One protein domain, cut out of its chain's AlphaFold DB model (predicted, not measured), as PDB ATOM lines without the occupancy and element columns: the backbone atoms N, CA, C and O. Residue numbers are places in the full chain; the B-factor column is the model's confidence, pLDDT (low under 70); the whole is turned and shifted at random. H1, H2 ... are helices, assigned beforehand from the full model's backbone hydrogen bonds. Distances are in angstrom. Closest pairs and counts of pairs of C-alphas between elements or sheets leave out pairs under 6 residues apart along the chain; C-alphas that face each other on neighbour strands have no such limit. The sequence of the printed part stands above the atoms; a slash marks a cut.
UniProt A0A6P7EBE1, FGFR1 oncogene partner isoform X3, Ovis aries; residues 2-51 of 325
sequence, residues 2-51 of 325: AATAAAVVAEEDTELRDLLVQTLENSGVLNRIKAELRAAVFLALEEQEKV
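Overview. This is residues 2 to 51 of the 325 residues of the protein "FGFR1 oncogene partner isoform X3" of Ovis aries (UniProt A0A6P7EBE1). Two long helices, H1 and H2, meet near their ends in a wide open V, with the tight link of residues 27 and 28 at its corner. Away from that corner both arms stick out freely, residues 2 to 20 on one side and residues 34 to 51 on the other, and the model is almost flat. The printed part has 50 residues with two named helices, H1 then H2 along the chain, and no named strand; the class is all helix. It is extended, with a radius of gyration of the C-alphas of 18.4 A, and the C-alphas span 59 by 25 by 6 A.

Arrangement. The longest helix is H1, residues 2 to 26. A tight link of 2 residues joins it to H2, residues 29 to 48. The two helices touch only at the corner by this link, with 4 pairs of C-alphas within 8 A. H1 touches H2 with residues 21 to 25 alone, and H2 touches H1 with residues 30 to 31 alone. Their closest C-alphas, those of Leu 24 and Leu 30, are 5.1 A apart. Their lines are about perpendicular, at 76 degrees, and their centres are 28.4 A apart. In both H1 and H2, every O i to N i+4 pair is within hydrogen-bond range.

Along the chain. H1 has 25 residues and measures 36.1 A from C-alpha 2 at (97.891, 8.992, 40.535) to C-alpha 26 at (88.233, -25.768, 42.139). H2 has 20 residues and measures 28.7 A from C-alpha 29 at (80.518, -24.216, 41.502) to C-alpha 48 at (61.519, -23.031, 20.047). Residues 49 to 51 follow H2.

Size, cuts and confidence. The two C-alphas farthest apart, those of Ala 2 and Val 51, are 59.1 A apart. The printed part has no cut. The mean pLDDT of the printed part is 80.5, and residues 2 to 8 and 46 to 51 are under 70.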
ATOM      1  N   ALA A   2      99.290   9.411  40.752       57.44
ATOM      2  CA  ALA A   2      97.891   8.992  40.535       57.44
ATOM      3  C   ALA A   2      97.748   7.797  39.563       57.44
ATOM      4  O   ALA A   2      97.205   6.767  39.944       57.44
ATOM      5  N   ALA A   3      98.333   7.882  38.362       58.59
ATOM      6  CA  ALA A   3      98.284   6.795  37.374       58.59
ATOM      7  C   ALA A   3      98.924   5.477  37.859       58.59
ATOM      8  O   ALA A   3      98.414   4.404  37.563       58.59
ATOM      9  N   THR A   4     100.008   5.541  38.641       61.06
ATOM     10  CA  THR A   4     100.657   4.339  39.196       61.06
ATOM     11  C   THR A   4      99.847   3.712  40.330       61.06
ATOM     12  O   THR A   4      99.874   2.500  40.475       61.06
ATOM     13  N   ALA A   5      99.105   4.506  41.110       61.00
ATOM     14  CA  ALA A   5      98.173   3.971  42.103       61.00
ATOM     15  C   ALA A   5      96.960   3.304  41.432       61.00
ATOM     16  O   ALA A   5      96.581   2.209  41.821       61.00
ATOM     17  N   ALA A   6      96.399   3.926  40.387       62.53
ATOM     18  CA  ALA A   6      95.287   3.354  39.627       62.53
ATOM     19  C   ALA A   6      95.663   2.032  38.929       62.53
ATOM     20  O   ALA A   6      94.859   1.109  38.926       62.53
ATOM     21  N   ALA A   7      96.883   1.924  38.388       64.19
ATOM     22  CA  ALA A   7      97.382   0.685  37.792       64.19
ATOM     23  C   ALA A   7      97.533  -0.445  38.827       64.19
ATOM     24  O   ALA A   7      97.023  -1.533  38.600       64.19
ATOM     25  N   VAL A   8      98.155  -0.174  39.983       66.12
ATOM     26  CA  VAL A   8      98.329  -1.182  41.050       66.12
ATOM     27  C   VAL A   8      96.984  -1.646  41.616       66.12
ATOM     28  O   VAL A   8      96.794  -2.840  41.810       66.12
ATOM     29  N   VAL A   9      96.029  -0.729  41.821       70.50
ATOM     30  CA  VAL A   9      94.669  -1.097  42.248       70.50
ATOM     31  C   VAL A   9      93.968  -1.943  41.183       70.50
ATOM     32  O   VAL A   9      93.298  -2.899  41.538       70.50
ATOM     33  N   ALA A  10      94.136  -1.642  39.890       73.88
ATOM     34  CA  ALA A  10      93.554  -2.452  38.820       73.88
ATOM     35  C   ALA A  10      94.176  -3.857  38.722       73.88
ATOM     36  O   ALA A  10      93.444  -4.810  38.470       73.88
ATOM     37  N   GLU A  11      95.489  -3.999  38.950       74.94
ATOM     38  CA  GLU A  11      96.154  -5.308  38.990       74.94
ATOM     39  C   GLU A  11      95.686  -6.140  40.200       74.94
ATOM     40  O   GLU A  11      95.279  -7.286  40.011       74.94
ATOM     41  N   GLU A  12      95.606  -5.553  41.403       81.00
ATOM     42  CA  GLU A  12      95.047  -6.204  42.606       81.00
ATOM     43  C   GLU A  12      93.584  -6.650  42.390       81.00
ATOM     44  O   GLU A  12      93.202  -7.768  42.745       81.00
ATOM     45  N   ASP A  13      92.778  -5.822  41.717       88.62
ATOM     46  CA  ASP A  13      91.393  -6.144  41.357       88.62
ATOM     47  C   ASP A  13      91.304  -7.284  40.318       88.62
ATOM     48  O   ASP A  13      90.341  -8.051  40.337       88.62
ATOM     49  N   THR A  14      92.296  -7.442  39.428       89.38
ATOM     50  CA  THR A  14      92.379  -8.598  38.511       89.38
ATOM     51  C   THR A  14      92.889  -9.869  39.185       89.38
ATOM     52  O   THR A  14      92.276 -10.917  38.995       89.38
ATOM     53  N   GLU A  15      93.917  -9.794  40.037       91.12
ATOM     54  CA  GLU A  15      94.393 -10.945  40.819       91.12
ATOM     55  C   GLU A  15      93.271 -11.513  41.704       91.12
ATOM     56  O   GLU A  15      93.085 -12.730  41.781       91.12
ATOM     57  N   LEU A  16      92.459 -10.640  42.312       93.81
ATOM     58  CA  LEU A  16      91.297 -11.035  43.108       93.81
ATOM     59  C   LEU A  16      90.201 -11.714  42.266       93.81
ATOM     60  O   LEU A  16      89.591 -12.684  42.725       93.81
ATOM     61  N   ARG A  17      89.953 -11.241  41.036       93.75
ATOM     62  CA  ARG A  17      88.991 -11.857  40.103       93.75
ATOM     63  C   ARG A  17      89.464 -13.234  39.647       93.75
ATOM     64  O   ARG A  17      88.680 -14.179  39.706       93.75
ATOM     65  N   ASP A  18      90.729 -13.372  39.264       94.81
ATOM     66  CA  ASP A  18      91.289 -14.641  38.793       94.81
ATOM     67  C   ASP A  18      91.384 -15.675  39.925       94.81
ATOM     68  O   ASP A  18      91.022 -16.839  39.735       94.81
ATOM     69  N   LEU A  19      91.747 -15.250  41.142       95.31
ATOM     70  CA  LEU A  19      91.695 -16.098  42.336       95.31
ATOM     71  C   LEU A  19      90.258 -16.548  42.656       95.31
ATOM     72  O   LEU A  19      90.042 -17.702  43.044       95.31
ATOM     73  N   LEU A  20      89.261 -15.672  42.478       95.00
ATOM     74  CA  LEU A  20      87.850 -16.018  42.665       95.00
ATOM     75  C   LEU A  20      87.367 -17.010  41.598       95.00
ATOM     76  O   LEU A  20      86.724 -17.999  41.951       95.00
ATOM     77  N   VAL A  21      87.717 -16.808  40.322       93.44
ATOM     78  CA  VAL A  21      87.438 -17.762  39.232       93.44
ATOM     79  C   VAL A  21      88.064 -19.118  39.549       93.44
ATOM     80  O   VAL A  21      87.344 -20.115  39.597       93.44
ATOM     81  N   GLN A  22      89.358 -19.163  39.876       94.44
ATOM     82  CA  GLN A  22      90.055 -20.401  40.226       94.44
ATOM     83  C   GLN A  22      89.421 -21.097  41.446       94.44
ATOM     84  O   GLN A  22      89.280 -22.319  41.466       94.44
ATOM     85  N   THR A  23      88.973 -20.338  42.450       94.56
ATOM     86  CA  THR A  23      88.276 -20.873  43.634       94.56
ATOM     87  C   THR A  23      86.897 -21.444  43.286       94.56
ATOM     88  O   THR A  23      86.525 -22.513  43.778       94.56
ATOM     89  N   LEU A  24      86.138 -20.783  42.408       94.19
ATOM     90  CA  LEU A  24      84.833 -21.257  41.942       94.19
ATOM     91  C   LEU A  24      84.948 -22.448  40.972       94.19
ATOM     92  O   LEU A  24      84.045 -23.284  40.928       94.19
ATOM     93  N   GLU A  25      86.053 -22.581  40.235       91.50
ATOM     94  CA  GLU A  25      86.353 -23.765  39.418       91.50
ATOM     95  C   GLU A  25      86.818 -24.954  40.268       91.50
ATOM     96  O   GLU A  25      86.268 -26.048  40.124       91.50
ATOM     97  N   ASN A  26      87.740 -24.738  41.213       88.62
ATOM     98  CA  ASN A  26      88.233 -25.768  42.139       88.62
ATOM     99  C   ASN A  26      87.135 -26.318  43.065       88.62
ATOM    100  O   ASN A  26      87.153 -27.494  43.416       88.62
ATOM    101  N   SER A  27      86.162 -25.487  43.451       91.50
ATOM    102  CA  SER A  27      84.976 -25.920  44.209       91.50
ATOM    103  C   SER A  27      83.867 -26.521  43.331       91.50
ATOM    104  O   SER A  27      82.820 -26.911  43.842       91.50
ATOM    105  N   GLY A  28      84.060 -26.579  42.008       87.19
ATOM    106  CA  GLY A  28      83.089 -27.087  41.037       87.19
ATOM    107  C   GLY A  28      81.874 -26.184  40.795       87.19
ATOM    108  O   GLY A  28      81.128 -26.432  39.848       87.19
ATOM    109  N   VAL A  29      81.678 -25.121  41.583       94.50
ATOM    110  CA  VAL A  29      80.518 -24.216  41.502       94.50
ATOM    111  C   VAL A  29      80.412 -23.562  40.126       94.50
ATOM    112  O   VAL A  29      79.339 -23.587  39.522       94.50
ATOM    113  N   LEU A  30      81.518 -23.047  39.577       90.06
ATOM    114  CA  LEU A  30      81.510 -22.433  38.247       90.06
ATOM    115  C   LEU A  30      81.236 -23.466  37.151       90.06
ATOM    116  O   LEU A  30      80.558 -23.161  36.178       90.06
ATOM    117  N   ASN A  31      81.714 -24.702  37.314       86.69
ATOM    118  CA  ASN A  31      81.462 -25.777  36.356       86.69
ATOM    119  C   ASN A  31      80.003 -26.255  36.407       86.69
ATOM    120  O   ASN A  31      79.423 -26.522  35.356       86.69
ATOM    121  N   ARG A  32      79.373 -26.250  37.592       87.62
ATOM    122  CA  ARG A  32      77.928 -26.464  37.736       87.62
ATOM    123  C   ARG A  32      77.135 -25.360  37.039       87.62
ATOM    124  O   ARG A  32      76.282 -25.684  36.228       87.62
ATOM    125  N   ILE A  33      77.468 -24.086  37.266       92.81
ATOM    126  CA  ILE A  33      76.804 -22.942  36.613       92.81
ATOM    127  C   ILE A  33      77.006 -22.978  35.086       92.81
ATOM    128  O   ILE A  33      76.056 -22.771  34.337       92.81
ATOM    129  N   LYS A  34      78.209 -23.310  34.594       86.81
ATOM    130  CA  LYS A  34      78.476 -23.512  33.157       86.81
ATOM    131  C   LYS A  34      77.616 -24.643  32.565       86.81
ATOM    132  O   LYS A  34      77.148 -24.503  31.439       86.81
ATOM    133  N   ALA A  35      77.407 -25.745  33.289       85.69
ATOM    134  CA  ALA A  35      76.543 -26.848  32.852       85.69
ATOM    135  C   ALA A  35      75.048 -26.483  32.911       85.69
ATOM    136  O   ALA A  35      74.314 -26.760  31.970       85.69
ATOM    137  N   GLU A  36      74.620 -25.800  33.972       86.50
ATOM    138  CA  GLU A  36      73.263 -25.286  34.185       86.50
ATOM    139  C   GLU A  36      72.865 -24.285  33.086       86.50
ATOM    140  O   GLU A  36      71.802 -24.425  32.487       86.50
ATOM    141  N   LEU A  37      73.761 -23.361  32.716       92.69
ATOM    142  CA  LEU A  37      73.577 -22.456  31.577       92.69
ATOM    143  C   LEU A  37      73.519 -23.201  30.236       92.69
ATOM    144  O   LEU A  37      72.666 -22.886  29.411       92.69
ATOM    145  N   ARG A  38      74.383 -24.204  30.006       87.12
ATOM    146  CA  ARG A  38      74.329 -25.037  28.787       87.12
ATOM    147  C   ARG A  38      72.999 -25.780  28.667       87.12
ATOM    148  O   ARG A  38      72.407 -25.768  27.595       87.12
ATOM    149  N   ALA A  39      72.520 -26.380  29.757       82.81
ATOM    150  CA  ALA A  39      71.239 -27.075  29.794       82.81
ATOM    151  C   ALA A  39      70.061 -26.107  29.587       82.81
ATOM    152  O   ALA A  39      69.205 -26.367  28.749       82.81
ATOM    153  N   ALA A  40      70.041 -24.960  30.275       84.94
ATOM    154  CA  ALA A  40      68.979 -23.962  30.132       84.94
ATOM    155  C   ALA A  40      68.902 -23.376  28.710       84.94
ATOM    156  O   ALA A  40      67.810 -23.249  28.160       84.94
ATOM    157  N   VAL A  41      70.050 -23.076  28.088       87.00
ATOM    158  CA  VAL A  41      70.113 -22.642  26.682       87.00
ATOM    159  C   VAL A  41      69.648 -23.755  25.740       87.00
ATOM    160  O   VAL A  41      68.918 -23.467  24.796       87.00
ATOM    161  N   PHE A  42      70.007 -25.017  26.001       78.31
ATOM    162  CA  PHE A  42      69.533 -26.139  25.188       78.31
ATOM    163  C   PHE A  42      68.007 -26.303  25.264       78.31
ATOM    164  O   PHE A  42      67.354 -26.356  24.226       78.31
ATOM    165  N   LEU A  43      67.426 -26.313  26.471       81.25
ATOM    166  CA  LEU A  43      65.975 -26.425  26.668       81.25
ATOM    167  C   LEU A  43      65.212 -25.268  26.003       81.25
ATOM    168  O   LEU A  43      64.186 -25.501  25.367       81.25
ATOM    169  N   ALA A  44      65.717 -24.035  26.114       80.75
ATOM    170  CA  ALA A  44      65.098 -22.865  25.488       80.75
ATOM    171  C   ALA A  44      65.120 -22.933  23.950       80.75
ATOM    172  O   ALA A  44      64.164 -22.511  23.300       80.75
ATOM    173  N   LEU A  45      66.185 -23.490  23.362       74.75
ATOM    174  CA  LEU A  45      66.255 -23.734  21.921       74.75
ATOM    175  C   LEU A  45      65.326 -24.885  21.499       74.75
ATOM    176  O   LEU A  45      64.584 -24.718  20.537       74.75
ATOM    177  N   GLU A  46      65.282 -26.000  22.236       68.56
ATOM    178  CA  GLU A  46      64.399 -27.139  21.930       68.56
ATOM    179  C   GLU A  46      62.901 -26.778  22.025       68.56
ATOM    180  O   GLU A  46      62.098 -27.235  21.207       68.56
ATOM    181  N   GLU A  47      62.505 -25.920  22.974       65.38
ATOM    182  CA  GLU A  47      61.125 -25.421  23.063       65.38
ATOM    183  C   GLU A  47      60.732 -24.580  21.830       65.38
ATOM    184  O   GLU A  47      59.594 -24.669  21.357       65.38
ATOM    185  N   GLN A  48      61.686 -23.836  21.261       58.88
ATOM    186  CA  GLN A  48      61.519 -23.031  20.047       58.88
ATOM    187  C   GLN A  48      61.592 -23.878  18.753       58.88
ATOM    188  O   GLN A  48      60.869 -23.600  17.797       58.88
ATOM    189  N   GLU A  49      62.412 -24.938  18.717       54.28
ATOM    190  CA  GLU A  49      62.677 -25.798  17.541       54.28
ATOM    191  C   GLU A  49      61.505 -26.738  17.176       54.28
ATOM    192  O   GLU A  49      61.551 -27.485  16.200       54.28
ATOM    193  N   LYS A  50      60.397 -26.685  17.921       55.31
ATOM    194  CA  LYS A  50      59.212 -27.551  17.762       55.31
ATOM    195  C   LYS A  50      58.458 -27.404  16.424       55.31
ATOM    196  O   LYS A  50      57.400 -28.012  16.260       55.31
ATOM    197  N   VAL A  51      58.976 -26.594  15.496       53.81
ATOM    198  CA  VAL A  51      58.376 -26.260  14.196       53.81
ATOM    199  C   VAL A  51      59.299 -26.575  13.006       53.81
ATOM    200  O   VAL A  51      58.780 -27.018  11.984       53.81
TER     201      VAL A  51